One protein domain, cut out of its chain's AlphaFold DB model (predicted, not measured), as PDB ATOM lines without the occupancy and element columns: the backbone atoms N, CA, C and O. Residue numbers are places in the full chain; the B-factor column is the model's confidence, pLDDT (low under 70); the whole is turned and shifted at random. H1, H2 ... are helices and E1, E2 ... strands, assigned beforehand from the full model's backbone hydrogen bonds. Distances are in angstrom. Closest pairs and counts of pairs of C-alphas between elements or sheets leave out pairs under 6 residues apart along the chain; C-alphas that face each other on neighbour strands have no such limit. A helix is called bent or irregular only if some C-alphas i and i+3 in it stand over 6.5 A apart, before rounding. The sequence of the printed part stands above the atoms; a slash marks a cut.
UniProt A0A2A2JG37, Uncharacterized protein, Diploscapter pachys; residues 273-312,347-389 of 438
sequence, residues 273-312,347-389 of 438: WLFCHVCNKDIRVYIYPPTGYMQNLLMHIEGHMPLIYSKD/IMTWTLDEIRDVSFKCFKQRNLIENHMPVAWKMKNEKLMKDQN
ATOM      1  N   TRP A 273     -33.063 -14.753 -21.872       94.31
ATOM      2  CA  TRP A 273     -32.898 -13.301 -21.861       94.31
ATOM      3  C   TRP A 273     -31.430 -12.959 -22.097       94.31
ATOM      4  O   TRP A 273     -30.565 -13.471 -21.387       94.31
ATOM      5  N   LEU A 274     -31.166 -12.110 -23.086       95.69
ATOM      6  CA  LEU A 274     -29.836 -11.586 -23.392       95.69
ATOM      7  C   LEU A 274     -29.823 -10.079 -23.170       95.69
ATOM      8  O   LEU A 274     -30.696  -9.384 -23.685       95.69
ATOM      9  N   PHE A 275     -28.827  -9.557 -22.464       96.38
ATOM     10  CA  PHE A 275     -28.666  -8.115 -22.309       96.38
ATOM     11  C   PHE A 275     -27.814  -7.553 -23.451       96.38
ATOM     12  O   PHE A 275     -26.682  -7.983 -23.660       96.38
ATOM     13  N   CYS A 276     -28.357  -6.595 -24.206       97.88
ATOM     14  CA  CYS A 276     -27.588  -5.867 -25.209       97.88
ATOM     15  C   CYS A 276     -26.919  -4.636 -24.598       97.88
ATOM     16  O   CYS A 276     -27.597  -3.693 -24.184       97.88
ATOM     17  N   HIS A 277     -25.592  -4.610 -24.651       97.38
ATOM     18  CA  HIS A 277     -24.750  -3.520 -24.162       97.38
ATOM     19  C   HIS A 277     -24.771  -2.271 -25.049       97.38
ATOM     20  O   HIS A 277     -24.459  -1.184 -24.576       97.38
ATOM     21  N   VAL A 278     -25.137  -2.397 -26.329       96.69
ATOM     22  CA  VAL A 278     -25.183  -1.246 -27.245       96.69
ATOM     23  C   VAL A 278     -26.440  -0.410 -27.007       96.69
ATOM     24  O   VAL A 278     -26.368   0.815 -27.004       96.69
ATOM     25  N   CYS A 279     -27.602  -1.040 -26.792       97.44
ATOM     26  CA  CYS A 279     -28.856  -0.313 -26.558       97.44
ATOM     27  C   CYS A 279     -29.372  -0.356 -25.112       97.44
ATOM     28  O   CYS A 279     -30.450   0.187 -24.863       97.44
ATOM     29  N   ASN A 280     -28.667  -1.017 -24.187       96.81
ATOM     30  CA  ASN A 280     -29.064  -1.219 -22.788       96.81
ATOM     31  C   ASN A 280     -30.477  -1.812 -22.630       96.81
ATOM     32  O   ASN A 280     -31.302  -1.291 -21.877       96.81
ATOM     33  N   LYS A 281     -30.785  -2.878 -23.382       95.56
ATOM     34  CA  LYS A 281     -32.088  -3.567 -23.312       95.56
ATOM     35  C   LYS A 281     -31.918  -5.070 -23.169       95.56
ATOM     36  O   LYS A 281     -31.085  -5.666 -23.845       95.56
ATOM     37  N   ASP A 282     -32.794  -5.662 -22.367       95.31
ATOM     38  CA  ASP A 282     -32.996  -7.104 -22.327       95.31
ATOM     39  C   ASP A 282     -33.787  -7.560 -23.559       95.31
ATOM     40  O   ASP A 282     -34.886  -7.078 -23.846       95.31
ATOM     41  N   ILE A 283     -33.222  -8.509 -24.293       95.19
ATOM     42  CA  ILE A 283     -33.823  -9.153 -25.452       95.19
ATOM     43  C   ILE A 283     -34.337 -10.513 -25.017       95.19
ATOM     44  O   ILE A 283     -33.581 -11.352 -24.528       95.19
ATOM     45  N   ARG A 284     -35.623 -10.758 -25.260       94.00
ATOM     46  CA  ARG A 284     -36.218 -12.080 -25.088       94.00
ATOM     47  C   ARG A 284     -36.026 -12.897 -26.361       94.00
ATOM     48  O   ARG A 284     -36.635 -12.615 -27.397       94.00
ATOM     49  N   VAL A 285     -35.173 -13.907 -26.274       93.38
ATOM     50  CA  VAL A 285     -34.880 -14.842 -27.353       93.38
ATOM     51  C   VAL A 285     -35.763 -16.070 -27.196       93.38
ATOM     52  O   VAL A 285     -35.719 -16.756 -26.174       93.38
ATOM     53  N   TYR A 286     -36.569 -16.330 -28.223       87.12
ATOM     54  CA  TYR A 286     -37.363 -17.544 -28.342       87.12
ATOM     55  C   TYR A 286     -36.709 -18.437 -29.378       87.12
ATOM     56  O   TYR A 286     -36.356 -17.982 -30.469       87.12
ATOM     57  N   ILE A 287     -36.559 -19.701 -29.017       84.62
ATOM     58  CA  ILE A 287     -36.145 -20.749 -29.932       84.62
ATOM     59  C   ILE A 287     -37.433 -21.401 -30.392       84.62
ATOM     60  O   ILE A 287     -38.185 -21.917 -29.569       84.62
ATOM     61  N   TYR A 288     -37.716 -21.321 -31.688       78.25
ATOM     62  CA  TYR A 288     -38.846 -22.020 -32.287       78.25
ATOM     63  C   TYR A 288     -38.345 -23.343 -32.878       78.25
ATOM     64  O   TYR A 288     -37.891 -23.357 -34.033       78.25
ATOM     65  N   PRO A 289     -38.375 -24.461 -32.129       71.81
ATOM     66  CA  PRO A 289     -38.215 -25.775 -32.736       71.81
ATOM     67  C   PRO A 289     -39.360 -26.002 -33.744       71.81
ATOM     68  O   PRO A 289     -40.488 -25.579 -33.480       71.81
ATOM     69  N   PRO A 290     -39.109 -26.611 -34.918       67.44
ATOM     70  CA  PRO A 290     -37.870 -27.271 -35.353       67.44
ATOM     71  C   PRO A 290     -36.862 -26.348 -36.056       67.44
ATOM     72  O   PRO A 290     -35.738 -26.753 -36.325       67.44
ATOM     73  N   THR A 291     -37.243 -25.110 -36.379       64.19
ATOM     74  CA  THR A 291     -36.421 -24.228 -37.228       64.19
ATOM     75  C   THR A 291     -35.143 -23.734 -36.551       64.19
ATOM     76  O   THR A 291     -34.224 -23.295 -37.241       64.19
ATOM     77  N   GLY A 292     -35.096 -23.736 -35.211       66.25
ATOM     78  CA  GLY A 292     -33.988 -23.165 -34.435       66.25
ATOM     79  C   GLY A 292     -33.786 -21.664 -34.683       66.25
ATOM     80  O   GLY A 292     -32.750 -21.103 -34.327       66.25
ATOM     81  N   TYR A 293     -34.754 -21.004 -35.328       72.56
ATOM     82  CA  TYR A 293     -34.593 -19.655 -35.843       72.56
ATOM     83  C   TYR A 293     -34.916 -18.618 -34.765       72.56
ATOM     84  O   TYR A 293     -36.053 -18.496 -34.302       72.56
ATOM     85  N   MET A 294     -33.914 -17.829 -34.382       85.38
ATOM     86  CA  MET A 294     -34.048 -16.781 -33.370       85.38
ATOM     87  C   MET A 294     -34.437 -15.441 -34.000       85.38
ATOM     88  O   MET A 294     -33.642 -14.500 -34.049       85.38
ATOM     89  N   GLN A 295     -35.685 -15.336 -34.465       86.38
ATOM     90  CA  GLN A 295     -36.196 -14.141 -35.154       86.38
ATOM     91  C   GLN A 295     -35.958 -12.848 -34.354       86.38
ATOM     92  O   GLN A 295     -35.565 -11.835 -34.925       86.38
ATOM     93  N   ASN A 296     -36.148 -12.887 -33.030       91.62
ATOM     94  CA  ASN A 296     -35.994 -11.710 -32.172       91.62
ATOM     95  C   ASN A 296     -34.541 -11.250 -32.041       91.62
ATOM     96  O   ASN A 296     -34.291 -10.047 -31.998       91.62
ATOM     97  N   LEU A 297     -33.594 -12.193 -31.993       95.00
ATOM     98  CA  LEU A 297     -32.170 -11.876 -31.946       95.00
ATOM     99  C   LEU A 297     -31.740 -11.223 -33.261       95.00
ATOM    100  O   LEU A 297     -31.144 -10.153 -33.245       95.00
ATOM    101  N   LEU A 298     -32.119 -11.802 -34.403       94.00
ATOM    102  CA  LEU A 298     -31.793 -11.229 -35.711       94.00
ATOM    103  C   LEU A 298     -32.449  -9.861 -35.926       94.00
ATOM    104  O   LEU A 298     -31.759  -8.923 -36.307       94.00
ATOM    105  N   MET A 299     -33.731  -9.704 -35.587       93.88
ATOM    106  CA  MET A 299     -34.430  -8.414 -35.671       93.88
ATOM    107  C   MET A 299     -33.780  -7.341 -34.786       93.88
ATOM    108  O   MET A 299     -33.775  -6.156 -35.126       93.88
ATOM    109  N   HIS A 300     -33.229  -7.736 -33.640       96.44
ATOM    110  CA  HIS A 300     -32.474  -6.826 -32.794       96.44
ATOM    111  C   HIS A 300     -31.166  -6.382 -33.469       96.44
ATOM    112  O   HIS A 300     -30.860  -5.192 -33.510       96.44
ATOM    113  N   ILE A 301     -30.428  -7.326 -34.051       96.62
ATOM    114  CA  ILE A 301     -29.153  -7.073 -34.737       96.62
ATOM    115  C   ILE A 301     -29.329  -6.282 -36.033       96.62
ATOM    116  O   ILE A 301     -28.520  -5.402 -36.321       96.62
ATOM    117  N   GLU A 302     -30.437  -6.473 -36.745       95.75
ATOM    118  CA  GLU A 302     -30.871  -5.612 -37.852       95.75
ATOM    119  C   GLU A 302     -31.005  -4.143 -37.447       95.75
ATOM    120  O   GLU A 302     -30.800  -3.254 -38.269       95.75
ATOM    121  N   GLY A 303     -31.340  -3.869 -36.183       95.88
ATOM    122  CA  GLY A 303     -31.374  -2.512 -35.648       95.88
ATOM    123  C   GLY A 303     -29.984  -1.910 -35.433       95.88
ATOM    124  O   GLY A 303     -29.843  -0.692 -35.511       95.88
ATOM    125  N   HIS A 304     -28.973  -2.746 -35.182       97.75
ATOM    126  CA  HIS A 304     -27.603  -2.321 -34.892       97.75
ATOM    127  C   HIS A 304     -26.704  -2.259 -36.125       97.75
ATOM    128  O   HIS A 304     -25.853  -1.376 -36.194       97.75
ATOM    129  N   MET A 305     -26.916  -3.115 -37.121       97.69
ATOM    130  CA  MET A 305     -26.126  -3.099 -38.354       97.69
ATOM    131  C   MET A 305     -26.064  -1.743 -39.082       97.69
ATOM    132  O   MET A 305     -24.957  -1.310 -39.408       97.69
ATOM    133  N   PRO A 306     -27.169  -0.999 -39.283       97.06
ATOM    134  CA  PRO A 306     -27.088   0.330 -39.889       97.06
ATOM    135  C   PRO A 306     -26.406   1.365 -38.984       97.06
ATOM    136  O   PRO A 306     -25.820   2.315 -39.491       97.06
ATOM    137  N   LEU A 307     -26.440   1.184 -37.658       96.88
ATOM    138  CA  LEU A 307     -25.800   2.101 -36.708       96.88
ATOM    139  C   LEU A 307     -24.283   1.899 -36.627       96.88
ATOM    140  O   LEU A 307     -23.556   2.863 -36.429       96.88
ATOM    141  N   ILE A 308     -23.817   0.654 -36.750       97.69
ATOM    142  CA  ILE A 308     -22.399   0.303 -36.585       97.69
ATOM    143  C   ILE A 308     -21.665   0.313 -37.932       97.69
ATOM    144  O   ILE A 308     -20.528   0.768 -37.994       97.69
ATOM    145  N   TYR A 309     -22.312  -0.157 -39.003       97.75
ATOM    146  CA  TYR A 309     -21.683  -0.388 -40.309       97.75
ATOM    147  C   TYR A 309     -22.392   0.302 -41.480       97.75
ATOM    148  O   TYR A 309     -22.020   0.081 -42.630       97.75
ATOM    149  N   SER A 310     -23.442   1.094 -41.229       97.00
ATOM    150  CA  SER A 310     -24.255   1.726 -42.285       97.00
ATOM    151  C   SER A 310     -24.816   0.728 -43.312       97.00
ATOM    152  O   SER A 310     -25.070   1.075 -44.465       97.00
ATOM    153  N   LYS A 311     -25.040  -0.525 -42.890       97.19
ATOM    154  CA  LYS A 311     -25.619  -1.595 -43.711       97.19
ATOM    155  C   LYS A 311     -27.040  -1.919 -43.264       97.19
ATOM    156  O   LYS A 311     -27.255  -2.684 -42.327       97.19
ATOM    157  N   ASP A 312     -28.025  -1.378 -43.972       97.38
ATOM    158  CA  ASP A 312     -29.415  -1.814 -43.830       97.38
ATOM    159  C   ASP A 312     -29.628  -3.223 -44.399       97.38
ATOM    160  O   ASP A 312     -29.039  -3.597 -45.418       97.38
ATOM    161  N   ILE A 347     -28.825  -9.252 -46.164       96.75
ATOM    162  CA  ILE A 347     -28.194 -10.060 -45.100       96.75
ATOM    163  C   ILE A 347     -26.991 -10.870 -45.615       96.75
ATOM    164  O   ILE A 347     -25.989 -11.012 -44.924       96.75
ATOM    165  N   MET A 348     -27.034 -11.314 -46.876       95.88
ATOM    166  CA  MET A 348     -25.948 -12.038 -47.554       95.88
ATOM    167  C   MET A 348     -24.696 -11.192 -47.842       95.88
ATOM    168  O   MET A 348     -23.676 -11.735 -48.272       95.88
ATOM    169  N   THR A 349     -24.771  -9.875 -47.644       96.88
ATOM    170  CA  THR A 349     -23.660  -8.920 -47.822       96.88
ATOM    171  C   THR A 349     -22.958  -8.566 -46.509       96.88
ATOM    172  O   THR A 349     -21.942  -7.871 -46.524       96.88
ATOM    173  N   TRP A 350     -23.488  -9.030 -45.373       97.44
ATOM    174  CA  TRP A 350     -22.830  -8.901 -44.077       97.44
ATOM    175  C   TRP A 350     -21.700  -9.922 -43.994       97.44
ATOM    176  O   TRP A 350     -21.916 -11.111 -44.231       97.44
ATOM    177  N   THR A 351     -20.496  -9.447 -43.704       97.25
ATOM    178  CA  THR A 351     -19.300 -10.289 -43.592       97.25
ATOM    179  C   THR A 351     -19.252 -10.990 -42.236       97.25
ATOM    180  O   THR A 351     -19.901 -10.564 -41.277       97.25
ATOM    181  N   LEU A 352     -18.479 -12.076 -42.144       96.69
ATOM    182  CA  LEU A 352     -18.284 -12.803 -40.890       96.69
ATOM    183  C   LEU A 352     -17.732 -11.894 -39.779       96.69
ATOM    184  O   LEU A 352     -18.243 -11.925 -38.661       96.69
ATOM    185  N   ASP A 353     -16.754 -11.046 -40.101       97.25
ATOM    186  CA  ASP A 353     -16.122 -10.148 -39.131       97.25
ATOM    187  C   ASP A 353     -17.088  -9.077 -38.614       97.25
ATOM    188  O   ASP A 353     -17.129  -8.823 -37.412       97.25
ATOM    189  N   GLU A 354     -17.928  -8.506 -39.485       97.94
ATOM    190  CA  GLU A 354     -18.965  -7.553 -39.071       97.94
ATOM    191  C   GLU A 354     -19.968  -8.207 -38.114       97.94
ATOM    192  O   GLU A 354     -20.319  -7.628 -37.087       97.94
ATOM    193  N   ILE A 355     -20.413  -9.435 -38.404       97.75
ATOM    194  CA  ILE A 355     -21.342 -10.165 -37.528       97.75
ATOM    195  C   ILE A 355     -20.705 -10.461 -36.175       97.75
ATOM    196  O   ILE A 355     -21.340 -10.253 -35.138       97.75
ATOM    197  N   ARG A 356     -19.448 -10.907 -36.178       97.12
ATOM    198  CA  ARG A 356     -18.682 -11.204 -34.967       97.12
ATOM    199  C   ARG A 356     -18.447  -9.964 -34.110       97.12
ATOM    200  O   ARG A 356     -18.594 -10.030 -32.888       97.12
ATOM    201  N   ASP A 357     -18.140  -8.831 -34.732       98.00
ATOM    202  CA  ASP A 357     -17.962  -7.558 -34.035       98.00
ATOM    203  C   ASP A 357     -19.276  -7.038 -33.443       98.00
ATOM    204  O   ASP A 357     -19.308  -6.696 -32.259       98.00
ATOM    205  N   VAL A 358     -20.390  -7.052 -34.192       98.00
ATOM    206  CA  VAL A 358     -21.697  -6.680 -33.616       98.00
ATOM    207  C   VAL A 358     -22.065  -7.626 -32.470       98.00
ATOM    208  O   VAL A 358     -22.531  -7.169 -31.426       98.00
ATOM    209  N   SER A 359     -21.815  -8.930 -32.620       97.56
ATOM    210  CA  SER A 359     -22.061  -9.927 -31.571       97.56
ATOM    211  C   SER A 359     -21.280  -9.609 -30.300       97.56
ATOM    212  O   SER A 359     -21.846  -9.582 -29.206       97.56
ATOM    213  N   PHE A 360     -19.996  -9.282 -30.447       97.38
ATOM    214  CA  PHE A 360     -19.137  -8.910 -29.333       97.38
ATOM    215  C   PHE A 360     -19.553  -7.579 -28.692       97.38
ATOM    216  O   PHE A 360     -19.652  -7.487 -27.468       97.38
ATOM    217  N   LYS A 361     -19.870  -6.555 -29.492       97.88
ATOM    218  CA  LYS A 361     -20.336  -5.254 -28.992       97.88
ATOM    219  C   LYS A 361     -21.647  -5.375 -28.219       97.88
ATOM    220  O   LYS A 361     -21.767  -4.768 -27.157       97.88
ATOM    221  N   CYS A 362     -22.599  -6.168 -28.712       97.75
ATOM    222  CA  CYS A 362     -23.905  -6.353 -28.080       97.75
ATOM    223  C   CYS A 362     -23.849  -7.272 -26.855       97.75
ATOM    224  O   CYS A 362     -24.407  -6.921 -25.819       97.75
ATOM    225  N   PHE A 363     -23.180  -8.422 -26.943       96.81
ATOM    226  CA  PHE A 363     -23.342  -9.517 -25.972       96.81
ATOM    227  C   PHE A 363     -22.041  -9.994 -25.331       96.81
ATOM    228  O   PHE A 363     -22.059 -10.993 -24.621       96.81
ATOM    229  N   LYS A 364     -20.908  -9.341 -25.623       96.25
ATOM    230  CA  LYS A 364     -19.565  -9.768 -25.186       96.25
ATOM    231  C   LYS A 364     -19.179 -11.179 -25.644       96.25
ATOM    232  O   LYS A 364     -18.203 -11.742 -25.171       96.25
ATOM    233  N   GLN A 365     -19.893 -11.720 -26.632       95.38
ATOM    234  CA  GLN A 365     -19.663 -13.045 -27.198       95.38
ATOM    235  C   GLN A 365     -19.533 -12.939 -28.707       95.38
ATOM    236  O   GLN A 365     -20.483 -12.570 -29.395       95.38
ATOM    237  N   ARG A 366     -18.354 -13.271 -29.233       95.56
ATOM    238  CA  ARG A 366     -18.022 -13.088 -30.654       95.56
ATOM    239  C   ARG A 366     -18.855 -13.980 -31.583       95.56
ATOM    240  O   ARG A 366     -19.276 -13.525 -32.637       95.56
ATOM    241  N   ASN A 367     -19.160 -15.207 -31.167       94.69
ATOM    242  CA  ASN A 367     -19.769 -16.218 -32.045       94.69
ATOM    243  C   ASN A 367     -21.276 -16.424 -31.797       94.69
ATOM    244  O   ASN A 367     -21.892 -17.300 -32.402       94.69
ATOM    245  N   LEU A 368     -21.891 -15.637 -30.905       94.69
ATOM    246  CA  LEU A 368     -23.288 -15.836 -30.512       94.69
ATOM    247  C   LEU A 368     -24.247 -15.649 -31.697       94.69
ATOM    248  O   LEU A 368     -25.052 -16.528 -31.982       94.69
ATOM    249  N   ILE A 369     -24.149 -14.530 -32.419       95.44
ATOM    250  CA  ILE A 369     -25.038 -14.252 -33.563       95.44
ATOM    251  C   ILE A 369     -24.746 -15.190 -34.736       95.44
ATOM    252  O   ILE A 369     -25.671 -15.633 -35.413       95.44
ATOM    253  N   GLU A 370     -23.472 -15.509 -34.969       95.00
ATOM    254  CA  GLU A 370     -23.016 -16.377 -36.060       95.00
ATOM    255  C   GLU A 370     -23.754 -17.722 -36.070       95.00
ATOM    256  O   GLU A 370     -24.279 -18.151 -37.104       95.00
ATOM    257  N   ASN A 371     -23.899 -18.329 -34.890       91.75
ATOM    258  CA  ASN A 371     -24.613 -19.588 -34.697       91.75
ATOM    259  C   ASN A 371     -26.110 -19.502 -35.029       91.75
ATOM    260  O   ASN A 371     -26.750 -20.533 -35.243       91.75
ATOM    261  N   HIS A 372     -26.667 -18.300 -35.156       91.81
ATOM    262  CA  HIS A 372     -28.080 -18.054 -35.449       91.81
ATOM    263  C   HIS A 372     -28.321 -17.353 -36.791       91.81
ATOM    264  O   HIS A 372     -29.465 -17.027 -37.111       91.81
ATOM    265  N   MET A 373     -27.284 -17.167 -37.613       94.19
ATOM    266  CA  MET A 373     -27.443 -16.649 -38.972       94.19
ATOM    267  C   MET A 373     -28.201 -17.636 -39.883       94.19
ATOM    268  O   MET A 373     -28.115 -18.853 -39.676       94.19
ATOM    269  N   PRO A 374     -28.929 -17.152 -40.913       92.56
ATOM    270  CA  PRO A 374     -29.613 -18.020 -41.871       92.56
ATOM    271  C   PRO A 374     -28.674 -19.050 -42.513       92.56
ATOM    272  O   PRO A 374     -27.515 -18.747 -42.793       92.56
ATOM    273  N   VAL A 375     -29.184 -20.250 -42.810       91.25
ATOM    274  CA  VAL A 375     -28.387 -21.359 -43.375       91.25
ATOM    275  C   VAL A 375     -27.657 -20.946 -44.655       91.25
ATOM    276  O   VAL A 375     -26.464 -21.193 -44.774       91.25
ATOM    277  N   ALA A 376     -28.332 -20.236 -45.565       92.25
ATOM    278  CA  ALA A 376     -27.714 -19.733 -46.793       92.25
ATOM    279  C   ALA A 376     -26.509 -18.817 -46.509       92.25
ATOM    280  O   ALA A 376     -25.477 -18.917 -47.171       92.25
ATOM    281  N   TRP A 377     -26.613 -17.962 -45.485       95.69
ATOM    282  CA  TRP A 377     -25.515 -17.097 -45.059       95.69
ATOM    283  C   TRP A 377     -24.355 -17.913 -44.487       95.69
ATOM    284  O   TRP A 377     -23.203 -17.665 -44.842       95.69
ATOM    285  N   LYS A 378     -24.650 -18.913 -43.650       94.56
ATOM    286  CA  LYS A 378     -23.633 -19.808 -43.082       94.56
ATOM    287  C   LYS A 378     -22.895 -20.586 -44.167       94.56
ATOM    288  O   LYS A 378     -21.676 -20.578 -44.164       94.56
ATOM    289  N   MET A 379     -23.613 -21.165 -45.130       94.38
ATOM    290  CA  MET A 379     -23.017 -21.895 -46.257       94.38
ATOM    291  C   MET A 379     -22.065 -21.011 -47.071       94.38
ATOM    292  O   MET A 379     -20.953 -21.422 -47.387       94.38
ATOM    293  N   LYS A 380     -22.453 -19.758 -47.350       95.56
ATOM    294  CA  LYS A 380     -21.578 -18.801 -48.047       95.56
ATOM    295  C   LYS A 380     -20.288 -18.502 -47.270       95.56
ATOM    296  O   LYS A 380     -19.249 -18.280 -47.885       95.56
ATOM    297  N   ASN A 381     -20.353 -18.483 -45.940       95.00
ATOM    298  CA  ASN A 381     -19.228 -18.133 -45.067       95.00
ATOM    299  C   ASN A 381     -18.509 -19.358 -44.469       95.00
ATOM    300  O   ASN A 381     -17.577 -19.186 -43.690       95.00
ATOM    301  N   GLU A 382     -18.894 -20.584 -44.834       95.00
ATOM    302  CA  GLU A 382     -18.414 -21.812 -44.191       95.00
ATOM    303  C   GLU A 382     -16.890 -21.974 -44.286       95.00
ATOM    304  O   GLU A 382     -16.249 -22.346 -43.306       95.00
ATOM    305  N   LYS A 383     -16.298 -21.650 -45.446       92.00
ATOM    306  CA  LYS A 383     -14.839 -21.701 -45.640       92.00
ATOM    307  C   LYS A 383     -14.115 -20.789 -44.640       92.00
ATOM    308  O   LYS A 383     -13.250 -21.248 -43.906       92.00
ATOM    309  N   LEU A 384     -14.580 -19.543 -44.513       90.88
ATOM    310  CA  LEU A 384     -14.021 -18.556 -43.580       90.88
ATOM    311  C   LEU A 384     -14.180 -18.975 -42.109       90.88
ATOM    312  O   LEU A 384     -13.304 -18.700 -41.290       90.88
ATOM    313  N   MET A 385     -15.281 -19.653 -41.763       89.19
ATOM    314  CA  MET A 385     -15.490 -20.179 -40.408       89.19
ATOM    315  C   MET A 385     -14.490 -21.292 -40.060       89.19
ATOM    316  O   MET A 385     -13.995 -21.332 -38.932       89.19
ATOM    317  N   LYS A 386     -14.175 -22.180 -41.016       91.56
ATOM    318  CA  LYS A 386     -13.225 -23.288 -40.817       91.56
ATOM    319  C   LYS A 386     -11.793 -22.785 -40.630       91.56
ATOM    320  O   LYS A 386     -11.124 -23.215 -39.691       91.56
ATOM    321  N   ASP A 387     -11.363 -21.820 -41.439       89.31
ATOM    322  CA  ASP A 387      -9.990 -21.298 -41.404       89.31
ATOM    323  C   ASP A 387      -9.672 -20.581 -40.073       89.31
ATOM    324  O   ASP A 387      -8.600 -20.756 -39.484       89.31
ATOM    325  N   GLN A 388     -10.629 -19.818 -39.530       81.44
ATOM    326  CA  GLN A 388     -10.429 -19.095 -38.265       81.44
ATOM    327  C   GLN A 388     -10.476 -20.009 -37.031       81.44
ATOM    328  O   GLN A 388      -9.754 -19.754 -36.065       81.44
ATOM    329  N   ASN A 389     -11.255 -21.097 -37.062       79.56
ATOM    330  CA  ASN A 389     -11.232 -22.098 -35.989       79.56
ATOM    331  C   ASN A 389      -9.905 -22.868 -35.958       79.56
ATOM    332  O   ASN A 389      -9.442 -23.233 -34.881       79.56
TER     333      ASN A 389
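This is residues 273 to 312 and 347 to 389 of the 438 residues of an uncharacterized protein of Diploscapter pachys (UniProt A0A2A2JG37). Helices H1 and H2, about perpendicular, form the middle, with the small hairpin E1 E2 at one end and H3 at the opposite end. The printed part has 83 residues, mostly helix by class, in the order E1 E2 H1 H2 H3, the two-stranded sheet being antiparallel. It is compact, with a radius of gyration of the C-alphas of 12.4 A and spans of 34 by 32 by 24 A.

E1, residues 273 to 276, and E2, residues 281 to 285, form an antiparallel hairpin; N 274 and O 283 are within hydrogen-bond range at 2.9 A. H1, residues 295 to 309, comes closest to E2 at the C-alphas of Asn 296 and Val 285, 5.9 A. H2, residues 352 to 363, touches H1 with residues 354 to 358 alone, about perpendicular at 74 degrees; the closest C-alphas, of Met 305 and Val 358, are 7.4 A apart. H3, residues 375 to 389, only just touches H2, with 3 pairs of C-alphas within 8 A, closest at Leu 352 and Asn 381, 6.8 A. In H2 every O i to N i+4 pair is within hydrogen-bond range, in H1 7 of 11, in H3 9 of 11.

E1 begins at C-alpha 273 (-32.898, -13.301, -21.861). H1 is 20.6 A long and only just irregular, C-alphas 303 and 306 being 6.7 A apart; H2 is 16.1 A. H3, 18.7 A, is irregular, C-alphas 380 and 383 being 7.7 A apart, and ends at C-alpha 389 (-11.232, -22.098, -35.989).

The C-alphas farthest apart, of Asn 280 and Lys 383, are 33.8 A apart. Residues 313 to 346 are not printed, and C-alphas 312 and 347 are 8.4 A apart across the cut. The link from H2 to H3 is long. Residues 290 to 292 have pLDDT under 70.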